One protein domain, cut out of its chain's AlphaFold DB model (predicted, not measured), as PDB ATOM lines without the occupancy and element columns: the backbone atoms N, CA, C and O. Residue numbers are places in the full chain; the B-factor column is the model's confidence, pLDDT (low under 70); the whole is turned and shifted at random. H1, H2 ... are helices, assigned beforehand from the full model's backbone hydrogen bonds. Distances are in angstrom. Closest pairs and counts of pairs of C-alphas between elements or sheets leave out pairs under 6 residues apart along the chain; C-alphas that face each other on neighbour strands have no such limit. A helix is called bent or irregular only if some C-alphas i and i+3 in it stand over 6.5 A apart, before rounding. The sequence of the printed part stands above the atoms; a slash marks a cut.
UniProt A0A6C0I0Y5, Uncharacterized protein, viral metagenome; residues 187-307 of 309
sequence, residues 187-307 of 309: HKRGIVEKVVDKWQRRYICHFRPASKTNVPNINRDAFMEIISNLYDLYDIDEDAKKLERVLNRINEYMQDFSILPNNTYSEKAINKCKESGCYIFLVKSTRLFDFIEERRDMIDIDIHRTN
ATOM      1  N   HIS A 187     440.116 636.310 454.236       88.69
ATOM      2  CA  HIS A 187     441.070 637.397 454.402       88.69
ATOM      3  C   HIS A 187     442.259 637.023 455.305       88.69
ATOM      4  O   HIS A 187     443.409 637.027 454.852       88.69
ATOM      5  N   LYS A 188     441.993 636.616 456.557       91.25
ATOM      6  CA  LYS A 188     443.035 636.185 457.504       91.25
ATOM      7  C   LYS A 188     443.853 635.036 456.924       91.25
ATOM      8  O   LYS A 188     445.079 635.034 457.021       91.25
ATOM      9  N   ARG A 189     443.192 634.083 456.261       89.50
ATOM     10  CA  ARG A 189     443.865 632.954 455.613       89.50
ATOM     11  C   ARG A 189     444.873 633.415 454.568       89.50
ATOM     12  O   ARG A 189     446.016 632.968 454.613       89.50
ATOM     13  N   GLY A 190     444.468 634.311 453.671       91.25
ATOM     14  CA  GLY A 190     445.347 634.849 452.634       91.25
ATOM     15  C   GLY A 190     446.581 635.544 453.212       91.25
ATOM     16  O   GLY A 190     447.690 635.341 452.717       91.25
ATOM     17  N   ILE A 191     446.417 636.304 454.301       93.38
ATOM     18  CA  ILE A 191     447.536 636.953 454.998       93.38
ATOM     19  C   ILE A 191     448.475 635.921 455.623       93.38
ATOM     20  O   ILE A 191     449.679 635.962 455.361       93.38
ATOM     21  N   VAL A 192     447.948 634.978 456.412       93.75
ATOM     22  CA  VAL A 192     448.770 633.968 457.095       93.75
ATOM     23  C   VAL A 192     449.543 633.118 456.085       93.75
ATOM     24  O   VAL A 192     450.752 632.945 456.237       93.75
ATOM     25  N   GLU A 193     448.882 632.630 455.032       93.31
ATOM     26  CA  GLU A 193     449.522 631.834 453.977       93.31
ATOM     27  C   GLU A 193     450.651 632.618 453.294       93.31
ATOM     28  O   GLU A 193     451.768 632.113 453.166       93.31
ATOM     29  N   LYS A 194     450.406 633.886 452.939       94.81
ATOM     30  CA  LYS A 194     451.404 634.752 452.297       94.81
ATOM     31  C   LYS A 194     452.649 634.951 453.161       94.81
ATOM     32  O   LYS A 194     453.768 634.876 452.647       94.81
ATOM     33  N   VAL A 195     452.470 635.201 454.459       96.19
ATOM     34  CA  VAL A 195     453.583 635.395 455.401       96.19
ATOM     35  C   VAL A 195     454.365 634.097 455.588       96.19
ATOM     36  O   VAL A 195     455.594 634.103 455.491       96.19
ATOM     37  N   VAL A 196     453.669 632.975 455.781       96.12
ATOM     38  CA  VAL A 196     454.290 631.653 455.949       96.12
ATOM     39  C   VAL A 196     455.107 631.270 454.721       96.12
ATOM     40  O   VAL A 196     456.268 630.893 454.870       96.12
ATOM     41  N   ASP A 197     454.573 631.444 453.514       95.06
ATOM     42  CA  ASP A 197     455.283 631.117 452.274       95.06
ATOM     43  C   ASP A 197     456.523 631.991 452.058       95.06
ATOM     44  O   ASP A 197     457.518 631.547 451.472       95.06
ATOM     45  N   LYS A 198     456.488 633.254 452.499       96.56
ATOM     46  CA  LYS A 198     457.649 634.150 452.439       96.56
ATOM     47  C   LYS A 198     458.738 633.708 453.415       96.56
ATOM     48  O   LYS A 198     459.907 633.632 453.037       96.56
ATOM     49  N   TRP A 199     458.361 633.379 454.647       97.19
ATOM     50  CA  TRP A 199     459.279 632.900 455.681       97.19
ATOM     51  C   TRP A 199     459.860 631.523 455.357       97.19
ATOM     52  O   TRP A 199     461.060 631.319 455.533       97.19
ATOM     53  N   GLN A 200     459.055 630.613 454.807       96.06
ATOM     54  CA  GLN A 200     459.508 629.297 454.355       96.06
ATOM     55  C   GLN A 200     460.560 629.413 453.250       96.06
ATOM     56  O   GLN A 200     461.563 628.705 453.283       96.06
ATOM     57  N   ARG A 201     460.382 630.345 452.305       95.94
ATOM     58  CA  ARG A 201     461.389 630.633 451.272       95.94
ATOM     59  C   ARG A 201     462.659 631.254 451.848       95.94
ATOM     60  O   ARG A 201     463.751 630.857 451.455       95.94
ATOM     61  N   ARG A 202     462.527 632.206 452.778       97.19
ATOM     62  CA  ARG A 202     463.672 632.901 453.390       97.19
ATOM     63  C   ARG A 202     464.518 631.979 454.270       97.19
ATOM     64  O   ARG A 202     465.739 632.051 454.222       97.19
ATOM     65  N   TYR A 203     463.880 631.107 455.047       97.06
ATOM     66  CA  TYR A 203     464.533 630.255 456.045       97.06
ATOM     67  C   TYR A 203     464.357 628.769 455.735       97.06
ATOM     68  O   TYR A 203     464.099 627.963 456.630       97.06
ATOM     69  N   ILE A 204     464.508 628.394 454.461       96.00
ATOM     70  CA  ILE A 204     464.238 627.042 453.950       96.00
ATOM     71  C   ILE A 204     464.896 625.932 454.778       96.00
ATOM     72  O   ILE A 204     464.285 624.895 455.026       96.00
ATOM     73  N   CYS A 205     466.110 626.160 455.286       96.19
ATOM     74  CA  CYS A 205     466.837 625.163 456.063       96.19
ATOM     75  C   CYS A 205     466.176 624.839 457.416       96.19
ATOM     76  O   CYS A 205     466.478 623.785 457.979       96.19
ATOM     77  N   HIS A 206     465.285 625.690 457.937       97.38
ATOM     78  CA  HIS A 206     464.571 625.492 459.202       97.38
ATOM     79  C   HIS A 206     463.221 624.786 459.058       97.38
ATOM     80  O   HIS A 206     462.706 624.277 460.054       97.38
ATOM     81  N   PHE A 207     462.646 624.717 457.858       96.56
ATOM     82  CA  PHE A 207     461.353 624.070 457.652       96.56
ATOM     83  C   PHE A 207     461.536 622.577 457.395       96.56
ATOM     84  O   PHE A 207     462.316 622.167 456.535       96.56
ATOM     85  N   ARG A 208     460.832 621.748 458.171       95.12
ATOM     86  CA  ARG A 208     460.868 620.285 458.050       95.12
ATOM     87  C   ARG A 208     459.448 619.714 457.954       95.12
ATOM     88  O   ARG A 208     458.583 620.136 458.722       95.12
ATOM     89  N   PRO A 209     459.206 618.707 457.098       88.94
ATOM     90  CA  PRO A 209     457.875 618.102 456.957       88.94
ATOM     91  C   PRO A 209     457.394 617.318 458.183       88.94
ATOM     92  O   PRO A 209     456.192 617.123 458.361       88.94
ATOM     93  N   ALA A 210     458.311 616.866 459.043       88.38
ATOM     94  CA  ALA A 210     457.967 616.135 460.259       88.38
ATOM     95  C   ALA A 210     457.146 617.010 461.221       88.38
ATOM     96  O   ALA A 210     457.505 618.155 461.465       88.38
ATOM     97  N   SER A 211     456.084 616.461 461.817       83.44
ATOM     98  CA  SER A 211     455.232 617.185 462.778       83.44
ATOM     99  C   SER A 211     455.941 617.491 464.102       83.44
ATOM    100  O   SER A 211     455.653 618.496 464.747       83.44
ATOM    101  N   LYS A 212     456.893 616.637 464.499       87.81
ATOM    102  CA  LYS A 212     457.768 616.832 465.659       87.81
ATOM    103  C   LYS A 212     459.182 617.119 465.176       87.81
ATOM    104  O   LYS A 212     459.911 616.206 464.791       87.81
ATOM    105  N   THR A 213     459.558 618.389 465.187       92.19
ATOM    106  CA  THR A 213     460.877 618.847 464.754       92.19
ATOM    107  C   THR A 213     461.789 619.108 465.947       92.19
ATOM    108  O   THR A 213     461.362 619.585 466.997       92.19
ATOM    109  N   ASN A 214     463.081 618.817 465.780       93.00
ATOM    110  CA  ASN A 214     464.091 619.245 466.743       93.00
ATOM    111  C   ASN A 214     464.391 620.730 466.545       93.00
ATOM    112  O   ASN A 214     464.547 621.177 465.405       93.00
ATOM    113  N   VAL A 215     464.542 621.467 467.644       92.88
ATOM    114  CA  VAL A 215     465.022 622.856 467.642       92.88
ATOM    115  C   VAL A 215     466.376 622.929 466.905       92.88
ATOM    116  O   VAL A 215     467.229 622.071 467.145       92.88
ATOM    117  N   PRO A 216     466.586 623.889 465.980       95.00
ATOM    118  CA  PRO A 216     465.778 625.080 465.720       95.00
ATOM    119  C   PRO A 216     464.885 624.945 464.478       95.00
ATOM    120  O   PRO A 216     464.777 625.869 463.682       95.00
ATOM    121  N   ASN A 217     464.325 623.766 464.215       96.81
ATOM    122  CA  ASN A 217     463.481 623.540 463.043       96.81
ATOM    123  C   ASN A 217     462.000 623.597 463.417       96.81
ATOM    124  O   ASN A 217     461.629 623.256 464.542       96.81
ATOM    125  N   ILE A 218     461.154 623.923 462.445       96.62
ATOM    126  CA  ILE A 218     459.702 623.971 462.601       96.62
ATOM    127  C   ILE A 218     458.995 623.264 461.443       96.62
ATOM    128  O   ILE A 218     459.514 623.169 460.330       96.62
ATOM    129  N   ASN A 219     457.792 622.774 461.715       94.44
ATOM    130  CA  ASN A 219     456.875 622.319 460.687       94.44
ATOM    131  C   ASN A 219     456.031 623.482 460.141       94.44
ATOM    132  O   ASN A 219     455.622 624.354 460.909       94.44
ATOM    133  N   ARG A 220     455.721 623.475 458.837       93.69
ATOM    134  CA  ARG A 220     454.912 624.526 458.195       93.69
ATOM    135  C   ARG A 220     453.567 624.729 458.891       93.69
ATOM    136  O   ARG A 220     453.190 625.868 459.139       93.69
ATOM    137  N   ASP A 221     452.878 623.651 459.252       91.06
ATOM    138  CA  ASP A 221     451.559 623.717 459.880       91.06
ATOM    139  C   ASP A 221     451.599 624.280 461.298       91.06
ATOM    140  O   ASP A 221     450.713 625.052 461.662       91.06
ATOM    141  N   ALA A 222     452.634 623.930 462.067       92.81
ATOM    142  CA  ALA A 222     452.866 624.507 463.387       92.81
ATOM    143  C   ALA A 222     453.183 626.005 463.277       92.81
ATOM    144  O   ALA A 222     452.689 626.810 464.059       92.81
ATOM    145  N   PHE A 223     453.971 626.396 462.270       95.50
ATOM    146  CA  PHE A 223     454.255 627.803 462.021       95.50
ATOM    147  C   PHE A 223     453.000 628.572 461.592       95.50
ATOM    148  O   PHE A 223     452.750 629.645 462.126       95.50
ATOM    149  N   MET A 224     452.165 628.016 460.706       94.19
ATOM    150  CA  MET A 224     450.876 628.616 460.324       94.19
ATOM    151  C   MET A 224     449.980 628.901 461.532       94.19
ATOM    152  O   MET A 224     449.328 629.940 461.565       94.19
ATOM    153  N   GLU A 225     449.945 628.000 462.513       92.81
ATOM    154  CA  GLU A 225     449.179 628.186 463.749       92.81
ATOM    155  C   GLU A 225     449.726 629.350 464.583       92.81
ATOM    156  O   GLU A 225     448.966 630.241 464.956       92.81
ATOM    157  N   ILE A 226     451.048 629.424 464.766       94.06
ATOM    158  CA  ILE A 226     451.699 630.559 465.439       94.06
ATOM    159  C   ILE A 226     451.372 631.875 464.723       94.06
ATOM    160  O   ILE A 226     450.973 632.839 465.368       94.06
ATOM    161  N   ILE A 227     451.486 631.919 463.391       95.25
ATOM    162  CA  ILE A 227     451.185 633.124 462.606       95.25
ATOM    163  C   ILE A 227     449.705 633.511 462.719       95.25
ATOM    164  O   ILE A 227     449.391 634.692 462.844       95.25
ATOM    165  N   SER A 228     448.798 632.531 462.719       93.31
ATOM    166  CA  SER A 228     447.365 632.757 462.925       93.31
ATOM    167  C   SER A 228     447.059 633.341 464.306       93.31
ATOM    168  O   SER A 228     446.208 634.221 464.402       93.31
ATOM    169  N   ASN A 229     447.747 632.888 465.355       93.06
ATOM    170  CA  ASN A 229     447.544 633.406 466.709       93.06
ATOM    171  C   ASN A 229     448.163 634.800 466.875       93.06
ATOM    172  O   ASN A 229     447.571 635.667 467.509       93.06
ATOM    173  N   LEU A 230     449.323 635.057 466.260       93.12
ATOM    174  CA  LEU A 230     449.933 636.391 466.251       93.12
ATOM    175  C   LEU A 230     449.088 637.412 465.491       93.12
ATOM    176  O   LEU A 230     449.026 638.564 465.903       93.12
ATOM    177  N   TYR A 231     448.425 636.995 464.409       93.56
ATOM    178  CA  TYR A 231     447.458 637.832 463.701       93.56
ATOM    179  C   TYR A 231     446.367 638.352 464.649       93.56
ATOM    180  O   TYR A 231     446.074 639.544 464.628       93.56
ATOM    181  N   ASP A 232     445.815 637.478 465.498       92.50
ATOM    182  CA  ASP A 232     444.774 637.853 466.462       92.50
ATOM    183  C   ASP A 232     445.349 638.685 467.616       92.50
ATOM    184  O   ASP A 232     444.789 639.717 467.976       92.50
ATOM    185  N   LEU A 233     446.498 638.280 468.169       91.94
ATOM    186  CA  LEU A 233     447.138 638.958 469.302       91.94
ATOM    187  C   LEU A 233     447.469 640.427 468.991       91.94
ATOM    188  O   LEU A 233     447.319 641.300 469.849       91.94
ATOM    189  N   TYR A 234     447.923 640.692 467.766       89.69
ATOM    190  CA  TYR A 234     448.348 642.012 467.296       89.69
ATOM    191  C   TYR A 234     447.259 642.800 466.558       89.69
ATOM    192  O   TYR A 234     447.568 643.864 466.006       89.69
ATOM    193  N   ASP A 235     446.028 642.279 466.541       89.81
ATOM    194  CA  ASP A 235     444.871 642.850 465.847       89.81
ATOM    195  C   ASP A 235     445.252 643.327 464.438       89.81
ATOM    196  O   ASP A 235     445.374 644.516 464.120       89.81
ATOM    197  N   ILE A 236     445.663 642.363 463.620       87.38
ATOM    198  CA  ILE A 236     446.059 642.615 462.240       87.38
ATOM    199  C   ILE A 236     444.797 642.500 461.406       87.38
ATOM    200  O   ILE A 236     444.166 641.456 461.375       87.38
ATOM    201  N   ASP A 237     444.413 643.568 460.735       80.94
ATOM    202  CA  ASP A 237     443.143 643.671 460.025       80.94
ATOM    203  C   ASP A 237     443.319 643.668 458.507       80.94
ATOM    204  O   ASP A 237     442.460 643.110 457.834       80.94
ATOM    205  N   GLU A 238     444.422 644.209 457.971       77.75
ATOM    206  CA  GLU A 238     444.545 644.425 456.514       77.75
ATOM    207  C   GLU A 238     445.920 644.113 455.890       77.75
ATOM    208  O   GLU A 238     445.992 643.753 454.712       77.75
ATOM    209  N   ASP A 239     447.033 644.207 456.631       84.19
ATOM    210  CA  ASP A 239     448.369 644.188 456.010       84.19
ATOM    211  C   ASP A 239     449.277 643.044 456.483       84.19
ATOM    212  O   ASP A 239     449.800 643.033 457.602       84.19
ATOM    213  N   ALA A 240     449.590 642.131 455.558       91.12
ATOM    214  CA  ALA A 240     450.613 641.102 455.748       91.12
ATOM    215  C   ALA A 240     451.980 641.682 456.162       91.12
ATOM    216  O   ALA A 240     452.717 641.032 456.903       91.12
ATOM    217  N   LYS A 241     452.323 642.911 455.754       90.38
ATOM    218  CA  LYS A 241     453.571 643.568 456.170       90.38
ATOM    219  C   LYS A 241     453.587 643.901 457.660       90.38
ATOM    220  O   LYS A 241     454.663 643.891 458.250       90.38
ATOM    221  N   LYS A 242     452.441 644.200 458.290       90.06
ATOM    222  CA  LYS A 242     452.367 644.417 459.748       90.06
ATOM    223  C   LYS A 242     452.782 643.137 460.473       90.06
ATOM    224  O   LYS A 242     453.681 643.182 461.307       90.06
ATOM    225  N   LEU A 243     452.227 641.996 460.063       91.94
ATOM    226  CA  LEU A 243     452.565 640.687 460.631       91.94
ATOM    227  C   LEU A 243     454.030 640.308 460.380       91.94
ATOM    228  O   LEU A 243     454.711 639.818 461.274       91.94
ATOM    229  N   GLU A 244     454.549 640.588 459.184       94.38
ATOM    230  CA  GLU A 244     455.969 640.379 458.884       94.38
ATOM    231  C   GLU A 244     456.893 641.242 459.749       94.38
ATOM    232  O   GLU A 244     457.926 640.749 460.195       94.38
ATOM    233  N   ARG A 245     456.545 642.514 459.987       91.50
ATOM    234  CA  ARG A 245     457.313 643.407 460.869       91.50
ATOM    235  C   ARG A 245     457.343 642.875 462.297       91.50
ATOM    236  O   ARG A 245     458.429 642.772 462.860       91.50
ATOM    237  N   VAL A 246     456.190 642.465 462.828       91.94
ATOM    238  CA  VAL A 246     456.086 641.824 464.150       91.94
ATOM    239  C   VAL A 246     456.998 640.597 464.223       91.94
ATOM    240  O   VAL A 246     457.820 640.493 465.127       91.94
ATOM    241  N   LEU A 247     456.944 639.702 463.232       94.62
ATOM    242  CA  LEU A 247     457.786 638.501 463.219       94.62
ATOM    243  C   LEU A 247     459.282 638.795 463.114       94.62
ATOM    244  O   LEU A 247     460.079 638.139 463.785       94.62
ATOM    245  N   ASN A 248     459.682 639.752 462.272       94.75
ATOM    246  CA  ASN A 248     461.083 640.155 462.177       94.75
ATOM    247  C   ASN A 248     461.562 640.722 463.515       94.75
ATOM    248  O   ASN A 248     462.640 640.347 463.966       94.75
ATOM    249  N   ARG A 249     460.735 641.529 464.193       91.50
ATOM    250  CA  ARG A 249     461.068 642.075 465.509       91.50
ATOM    251  C   ARG A 249     461.208 640.989 466.566       91.50
ATOM    252  O   ARG A 249     462.185 640.991 467.303       91.50
ATOM    253  N   ILE A 250     460.283 640.032 466.607       93.44
ATOM    254  CA  ILE A 250     460.387 638.870 467.501       93.44
ATOM    255  C   ILE A 250     461.691 638.110 467.227       93.44
ATOM    256  O   ILE A 250     462.393 637.723 468.156       93.44
ATOM    257  N   ASN A 251     462.043 637.912 465.957       95.50
ATOM    258  CA  ASN A 251     463.268 637.219 465.576       95.50
ATOM    259  C   ASN A 251     464.543 637.980 465.978       95.50
ATOM    260  O   ASN A 251     465.490 637.350 466.438       95.50
ATOM    261  N   GLU A 252     464.563 639.305 465.822       93.81
ATOM    262  CA  GLU A 252     465.647 640.180 466.293       93.81
ATOM    263  C   GLU A 252     465.764 640.152 467.816       93.81
ATOM    264  O   GLU A 252     466.857 639.991 468.347       93.81
ATOM    265  N   TYR A 253     464.640 640.241 468.525       90.56
ATOM    266  CA  TYR A 253     464.600 640.147 469.981       90.56
ATOM    267  C   TYR A 253     465.178 638.805 470.462       90.56
ATOM    268  O   TYR A 253     466.015 638.772 471.359       90.56
ATOM    269  N   MET A 254     464.831 637.698 469.793       91.50
ATOM    270  CA  MET A 254     465.360 636.352 470.072       91.50
ATOM    271  C   MET A 254     466.812 636.115 469.649       91.50
ATOM    272  O   MET A 254     467.354 635.047 469.940       91.50
ATOM    273  N   GLN A 255     467.460 637.075 468.990       92.94
ATOM    274  CA  GLN A 255     468.891 636.995 468.712       92.94
ATOM    275  C   GLN A 255     469.725 637.078 469.999       92.94
ATOM    276  O   GLN A 255     470.822 636.514 470.058       92.94
ATOM    277  N   ASP A 256     469.212 637.752 471.031       90.06
ATOM    278  CA  ASP A 256     469.825 637.746 472.352       90.06
ATOM    279  C   ASP A 256     469.551 636.404 473.049       90.06
ATOM    280  O   ASP A 256     468.468 636.123 473.551       90.06
ATOM    281  N   PHE A 257     470.558 635.537 473.107       84.44
ATOM    282  CA  PHE A 257     470.401 634.226 473.737       84.44
ATOM    283  C   PHE A 257     470.098 634.303 475.242       84.44
ATOM    284  O   PHE A 257     469.618 633.314 475.796       84.44
ATOM    285  N   SER A 258     470.349 635.439 475.906       84.00
ATOM    286  CA  SER A 258     470.078 635.604 477.340       84.00
ATOM    287  C   SER A 258     468.585 635.671 477.671       84.00
ATOM    288  O   SER A 258     468.192 635.337 478.788       84.00
ATOM    289  N   ILE A 259     467.742 636.044 476.701       84.19
ATOM    290  CA  ILE A 259     466.290 636.137 476.896       84.19
ATOM    291  C   ILE A 259     465.571 634.798 476.698       84.19
ATOM    292  O   ILE A 259     464.388 634.662 477.028       84.19
ATOM    293  N   LEU A 260     466.265 633.809 476.130       84.12
ATOM    294  CA  LEU A 260     465.689 632.515 475.812       84.12
ATOM    295  C   LEU A 260     465.532 631.664 477.084       84.12
ATOM    296  O   LEU A 260     466.357 631.745 477.994       84.12
ATOM    297  N   PRO A 261     464.492 630.812 477.175       78.56
ATOM    298  CA  PRO A 261     464.297 629.964 478.350       78.56
ATOM    299  C   PRO A 261     465.521 629.061 478.551       78.56
ATOM    300  O   PRO A 261     465.915 628.442 477.568       78.56
ATOM    301  N   ASN A 262     466.042 628.974 479.792       62.28
ATOM    302  CA  ASN A 262     467.252 628.294 480.334       62.28
ATOM    303  C   ASN A 262     467.666 626.907 479.764       62.28
ATOM    304  O   ASN A 262     468.053 625.998 480.498       62.28
ATOM    305  N   ASN A 263     467.625 626.713 478.455       60.94
ATOM    306  CA  ASN A 263     467.937 625.470 477.781       60.94
ATOM    307  C   ASN A 263     469.293 625.590 477.107       60.94
ATOM    308  O   ASN A 263     469.566 626.510 476.339       60.94
ATOM    309  N   THR A 264     470.133 624.597 477.369       71.56
ATOM    310  CA  THR A 264     471.395 624.372 476.676       71.56
ATOM    311  C   THR A 264     471.082 624.023 475.219       71.56
ATOM    312  O   THR A 264     470.836 622.869 474.866       71.56
ATOM    313  N   TYR A 265     471.009 625.031 474.352       88.12
ATOM    314  CA  TYR A 265     470.901 624.804 472.917       88.12
ATOM    315  C   TYR A 265     472.181 624.137 472.423       88.12
ATOM    316  O   TYR A 265     473.284 624.553 472.773       88.12
ATOM    317  N   SER A 266     472.043 623.098 471.598       91.69
ATOM    318  CA  SER A 266     473.224 622.488 470.982       91.69
ATOM    319  C   SER A 266     473.984 623.528 470.156       91.69
ATOM    320  O   SER A 266     473.368 624.345 469.468       91.69
ATOM    321  N   GLU A 267     475.313 623.451 470.152       92.62
ATOM    322  CA  GLU A 267     476.163 624.333 469.341       92.62
ATOM    323  C   GLU A 267     475.765 624.296 467.856       92.62
ATOM    324  O   GLU A 267     475.691 625.326 467.192       92.62
ATOM    325  N   LYS A 268     475.366 623.116 467.359       94.88
ATOM    326  CA  LYS A 268     474.826 622.940 466.002       94.88
ATOM    327  C   LYS A 268     473.569 623.776 465.744       94.88
ATOM    328  O   LYS A 268     473.425 624.334 464.661       94.88
ATOM    329  N   ALA A 269     472.651 623.851 466.711       94.56
ATOM    330  CA  ALA A 269     471.443 624.666 466.594       94.56
ATOM    331  C   ALA A 269     471.788 626.158 466.560       94.56
ATOM    332  O   ALA A 269     471.304 626.874 465.689       94.56
ATOM    333  N   ILE A 270     472.671 626.598 467.460       94.00
ATOM    334  CA  ILE A 270     473.130 627.989 467.540       94.00
ATOM    335  C   ILE A 270     473.814 628.408 466.236       94.00
ATOM    336  O   ILE A 270     473.466 629.444 465.674       94.00
ATOM    337  N   ASN A 271     474.749 627.603 465.727       95.69
ATOM    338  CA  ASN A 271     475.479 627.912 464.496       95.69
ATOM    339  C   ASN A 271     474.531 628.012 463.300       95.69
ATOM    340  O   ASN A 271     474.588 628.983 462.554       95.69
ATOM    341  N   LYS A 272     473.561 627.098 463.196       97.12
ATOM    342  CA  LYS A 272     472.527 627.163 462.159       97.12
ATOM    343  C   LYS A 272     471.676 628.441 462.231       97.12
ATOM    344  O   LYS A 272     471.346 629.019 461.196       97.12
ATOM    345  N   CYS A 273     471.304 628.887 463.431       96.62
ATOM    346  CA  CYS A 273     470.579 630.148 463.625       96.62
ATOM    347  C   CYS A 273     471.437 631.364 463.256       96.62
ATOM    348  O   CYS A 273     470.942 632.274 462.601       96.62
ATOM    349  N   LYS A 274     472.729 631.358 463.606       96.25
ATOM    350  CA  LYS A 274     473.676 632.419 463.226       96.25
ATOM    351  C   LYS A 274     473.865 632.513 461.712       96.25
ATOM    352  O   LYS A 274     473.846 633.611 461.171       96.25
ATOM    353  N   GLU A 275     474.010 631.376 461.034       97.31
ATOM    354  CA  GLU A 275     474.180 631.304 459.576       97.31
ATOM    355  C   GLU A 275     472.939 631.790 458.816       97.31
ATOM    356  O   GLU A 275     473.052 632.474 457.802       97.31
ATOM    357  N   SER A 276     471.746 631.437 459.296       97.50
ATOM    358  CA  SER A 276     470.479 631.785 458.641       97.50
ATOM    359  C   SER A 276     469.900 633.136 459.066       97.50
ATOM    360  O   SER A 276     469.045 633.679 458.366       97.50
ATOM    361  N   GLY A 277     470.298 633.648 460.232       97.56
ATOM    362  CA  GLY A 277     469.663 634.782 460.902       97.56
ATOM    363  C   GLY A 277     468.282 634.477 461.501       97.56
ATOM    364  O   GLY A 277     467.561 635.415 461.838       97.56
ATOM    365  N   CYS A 278     467.881 633.205 461.614       97.69
ATOM    366  CA  CYS A 278     466.579 632.801 462.152       97.69
ATOM    367  C   CYS A 278     466.702 632.247 463.575       97.69
ATOM    368  O   CYS A 278     467.179 631.130 463.780       97.69
ATOM    369  N   TYR A 279     466.224 633.011 464.551       96.31
ATOM    370  CA  TYR A 279     466.284 632.703 465.981       96.31
ATOM    371  C   TYR A 279     464.919 632.333 466.562       96.31
ATOM    372  O   TYR A 279     464.861 631.619 467.560       96.31
ATOM    373  N   ILE A 280     463.816 632.728 465.913       94.88
ATOM    374  CA  ILE A 280     462.459 632.503 466.439       94.88
ATOM    375  C   ILE A 280     462.135 631.018 466.689       94.88
ATOM    376  O   ILE A 280     461.376 630.672 467.590       94.88
ATOM    377  N   PHE A 281     462.763 630.108 465.940       95.19
ATOM    378  CA  PHE A 281     462.575 628.662 466.089       95.19
ATOM    379  C   PHE A 281     463.451 628.018 467.173       95.19
ATOM    380  O   PHE A 281     463.445 626.792 467.311       95.19
ATOM    381  N   LEU A 282     464.200 628.809 467.952       93.81
ATOM    382  CA  LEU A 282     464.902 628.329 469.148       93.81
ATOM    383  C   LEU A 282     463.931 627.982 470.283       93.81
ATOM    384  O   LEU A 282     464.217 627.108 471.102       93.81
ATOM    385  N   VAL A 283     462.754 628.602 470.317       92.06
ATOM    386  CA  VAL A 283     461.675 628.202 471.225       92.06
ATOM    387  C   VAL A 283     460.844 627.110 470.550       92.06
ATOM    388  O   VAL A 283     460.485 627.213 469.377       92.06
ATOM    389  N   LYS A 284     460.534 626.033 471.284       91.25
ATOM    390  CA  LYS A 284     459.664 624.961 470.769       91.25
ATOM    391  C   LYS A 284     458.325 625.553 470.329       91.25
ATOM    392  O   LYS A 284     457.754 626.353 471.063       91.25
ATOM    393  N   SER A 285     457.790 625.097 469.194       89.56
ATOM    394  CA  SER A 285     456.533 625.617 468.632       89.56
ATOM    395  C   SER A 285     455.378 625.622 469.636       89.56
ATOM    396  O   SER A 285     454.635 626.590 469.698       89.56
ATOM    397  N   THR A 286     455.292 624.597 470.490       88.44
ATOM    398  CA  THR A 286     454.266 624.467 471.538       88.44
ATOM    399  C   THR A 286     454.362 625.497 472.665       88.44
ATOM    400  O   THR A 286     453.472 625.537 473.497       88.44
ATOM    401  N   ARG A 287     455.462 626.252 472.763       90.94
ATOM    402  CA  ARG A 287     455.677 627.305 473.772       90.94
ATOM    403  C   ARG A 287     455.956 628.672 473.163       90.94
ATOM    404  O   ARG A 287     456.070 629.643 473.897       90.94
ATOM    405  N   LEU A 288     456.147 628.740 471.846       89.56
ATOM    406  CA  LEU A 288     456.577 629.962 471.180       89.56
ATOM    407  C   LEU A 288     455.511 631.055 471.286       89.56
ATOM    408  O   LEU A 288     455.863 632.194 471.563       89.56
ATOM    409  N   PHE A 289     454.231 630.710 471.115       90.62
ATOM    410  CA  PHE A 289     453.148 631.679 471.265       90.62
ATOM    411  C   PHE A 289     453.089 632.242 472.692       90.62
ATOM    412  O   PHE A 289     453.250 633.447 472.850       90.62
ATOM    413  N   ASP A 290     452.997 631.380 473.711       91.38
ATOM    414  CA  ASP A 290     452.987 631.797 475.123       91.38
ATOM    415  C   ASP A 290     454.210 632.658 475.469       91.38
ATOM    416  O   ASP A 290     454.101 633.683 476.130       91.38
ATOM    417  N   PHE A 291     455.395 632.279 474.975       91.69
ATOM    418  CA  PHE A 291     456.623 633.038 475.201       91.69
ATOM    419  C   PHE A 291     456.554 634.457 474.618       91.69
ATOM    420  O   PHE A 291     457.065 635.390 475.243       91.69
ATOM    421  N   ILE A 292     455.970 634.606 473.423       92.12
ATOM    422  CA  ILE A 292     455.766 635.906 472.771       92.12
ATOM    423  C   ILE A 292     454.731 636.718 473.548       92.12
ATOM    424  O   ILE A 292     454.967 637.892 473.810       92.12
ATOM    425  N   GLU A 293     453.623 636.100 473.950       91.94
ATOM    426  CA  GLU A 293     452.560 636.751 474.717       91.94
ATOM    427  C   GLU A 293     453.071 637.269 476.072       91.94
ATOM    428  O   GLU A 293     452.893 638.444 476.384       91.94
ATOM    429  N   GLU A 294     453.812 636.448 476.824       92.69
ATOM    430  CA  GLU A 294     454.450 636.816 478.100       92.69
ATOM    431  C   GLU A 294     455.407 638.018 477.987       92.69
ATOM    432  O   GLU A 294     455.683 638.691 478.980       92.69
ATOM    433  N   ARG A 295     455.969 638.264 476.798       90.44
ATOM    434  CA  ARG A 295     456.991 639.299 476.542       90.44
ATOM    435  C   ARG A 295     456.514 640.379 475.585       90.44
ATOM    436  O   ARG A 295     457.328 641.176 475.116       90.44
ATOM    437  N   ARG A 296     455.212 640.422 475.314       90.44
ATOM    438  CA  ARG A 296     454.610 641.325 474.340       90.44
ATOM    439  C   ARG A 296     455.025 642.773 474.572       90.44
ATOM    440  O   ARG A 296     455.519 643.399 473.647       90.44
ATOM    441  N   ASP A 297     454.932 643.267 475.805       87.69
ATOM    442  CA  ASP A 297     455.270 644.662 476.121       87.69
ATOM    443  C   ASP A 297     456.725 645.010 475.771       87.69
ATOM    444  O   ASP A 297     457.007 646.085 475.248       87.69
ATOM    445  N   MET A 298     457.661 644.082 476.003       85.81
ATOM    446  CA  MET A 298     459.076 644.283 475.670       85.81
ATOM    447  C   MET A 298     459.300 644.305 474.155       85.81
ATOM    448  O   MET A 298     460.095 645.100 473.662       85.81
ATOM    449  N   ILE A 299     458.583 643.450 473.424       84.69
ATOM    450  CA  ILE A 299     458.637 643.378 471.961       84.69
ATOM    451  C   ILE A 299     457.999 644.637 471.343       84.69
ATOM    452  O   ILE A 299     458.538 645.192 470.384       84.69
ATOM    453  N   ASP A 300     456.896 645.123 471.916       80.94
ATOM    454  CA  ASP A 300     456.083 646.229 471.398       80.94
ATOM    455  C   ASP A 300     456.729 647.605 471.638       80.94
ATOM    456  O   ASP A 300     456.651 648.472 470.758       80.94
ATOM    457  N   ILE A 301     457.443 647.800 472.759       67.00
ATOM    458  CA  ILE A 301     458.221 649.028 473.046       67.00
ATOM    459  C   ILE A 301     459.168 649.371 471.891       67.00
ATOM    460  O   ILE A 301     459.365 650.543 471.557       67.00
ATOM    461  N   ASP A 302     459.715 648.360 471.230       60.28
ATOM    462  CA  ASP A 302     460.631 648.566 470.122       60.28
ATOM    463  C   ASP A 302     459.936 648.763 468.762       60.28
ATOM    464  O   ASP A 302     460.499 649.401 467.865       60.28
ATOM    465  N   ILE A 303     458.699 648.279 468.601       63.62
ATOM    466  CA  ILE A 303     457.888 648.493 467.388       63.62
ATOM    467  C   ILE A 303     457.452 649.960 467.279       63.62
ATOM    468  O   ILE A 303     457.350 650.505 466.180       63.62
ATOM    469  N   HIS A 304     457.188 650.630 468.402       57.50
ATOM    470  CA  HIS A 304     456.799 652.044 468.395       57.50
ATOM    471  C   HIS A 304     457.980 652.999 468.199       57.50
ATOM    472  O   HIS A 304     457.799 654.055 467.602       57.50
ATOM    473  N   ARG A 305     459.196 652.615 468.602       58.16
ATOM    474  CA  ARG A 305     460.407 653.425 468.375       58.16
ATOM    475  C   ARG A 305     460.823 653.510 466.905       58.16
ATOM    476  O   ARG A 305     461.394 654.509 466.504       58.16
ATOM    477  N   THR A 306     460.508 652.498 466.098       54.22
ATOM    478  CA  THR A 306     460.934 652.396 464.689       54.22
ATOM    479  C   THR A 306     459.962 653.003 463.671       54.22
ATOM    480  O   THR A 306     460.297 653.060 462.496       54.22
ATOM    481  N   ASN A 307     458.771 653.459 464.082       54.06
ATOM    482  CA  ASN A 307     457.837 654.182 463.197       54.06
ATOM    483  C   ASN A 307     457.929 655.716 463.347       54.06
ATOM    484  O   ASN A 307     457.098 656.427 462.784       54.06
TER     485      ASN A 307
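Overview. This is residues 187 to 307 of the 309 residues of an uncharacterized protein of viral metagenome (UniProt A0A6C0I0Y5). Five helices make a crossed cluster, and a sixth, H4, is set off at one end of the long axis, joined to the cluster by loops. In the cluster H2 lies in the middle of a row, with H1 crossing it on one side and H5 side by side with it on the other, while H3 runs across the row and H6 crosses H3. The printed part has 121 residues with six named helices, H1 to H6 in order along the chain, and no named strand; its class is all helix, and the helix packing is mostly crossed. It is compact, with a radius of gyration of the C-alphas of 13.7 A, and spans 39 by 31 by 23 A.

Along the chain. H1, residues 187 to 202, begins with C-alpha 187 at (441.070, 637.397, 454.402) and is 23.1 A long from first to last C-alpha. H2, residues 220 to 233, is 19.8 A long. H3, residues 240 to 253, is 20.0 A long and begins with C-alpha 240 at (450.613, 641.102, 455.748). H4, residues 267 to 276, measures 14.2 A. H5, residues 285 to 294, measures 14.8 A and is irregular: C-alphas 286 and 289 are 7.3 A apart. H6, residues 296 to 305, measures 14.7 A and ends with C-alpha 305 at (460.407, 653.425, 468.375).

Arrangement. H1 and H2 touch at a steep tilt of 52 degrees, opposite ways; their closest C-alphas, those of Val 192 and Ile 227, are 6.1 A apart. H1, with residues 191 to 195 alone, touches residues 240 to 244 of H3 at a steep tilt of 46 degrees, the same way, the closest C-alphas being those of Ile 191 and Ala 240 at 5.2 A. H2 and H3 only just touch, with 3 pairs of C-alphas within 8 A, the closest being Tyr 231 and Leu 243 at 6.6 A, and stand about perpendicular at 79 degrees. H2 and H5 touch at a shallow tilt of 17 degrees, the same way, with the closest C-alphas, those of Ile 226 and Phe 289, 6.1 A apart. H3 and H6 touch and are only just about perpendicular at 71 degrees; the C-alphas of Ile 250 and Ile 299 are their closest at 6.6 A. H5 and H6 meet only through their link, and H4 touches no helix. Every O i to N i+4 pair is within hydrogen-bond range in H1, H2, H3 and H4, against 4 of 6 in H5 and 3 of 6 in H6.

Size, cuts and confidence. The two C-alphas farthest apart, those of His 187 and Glu 267, are 40.3 A apart. The links from H1 to H2, residues 203 to 219, and from H3 to H4, residues 254 to 266, are long. The printed part has no cut. The mean pLDDT of the printed part is 89.5; residues 262 to 263 and 301 to 307 are under 70.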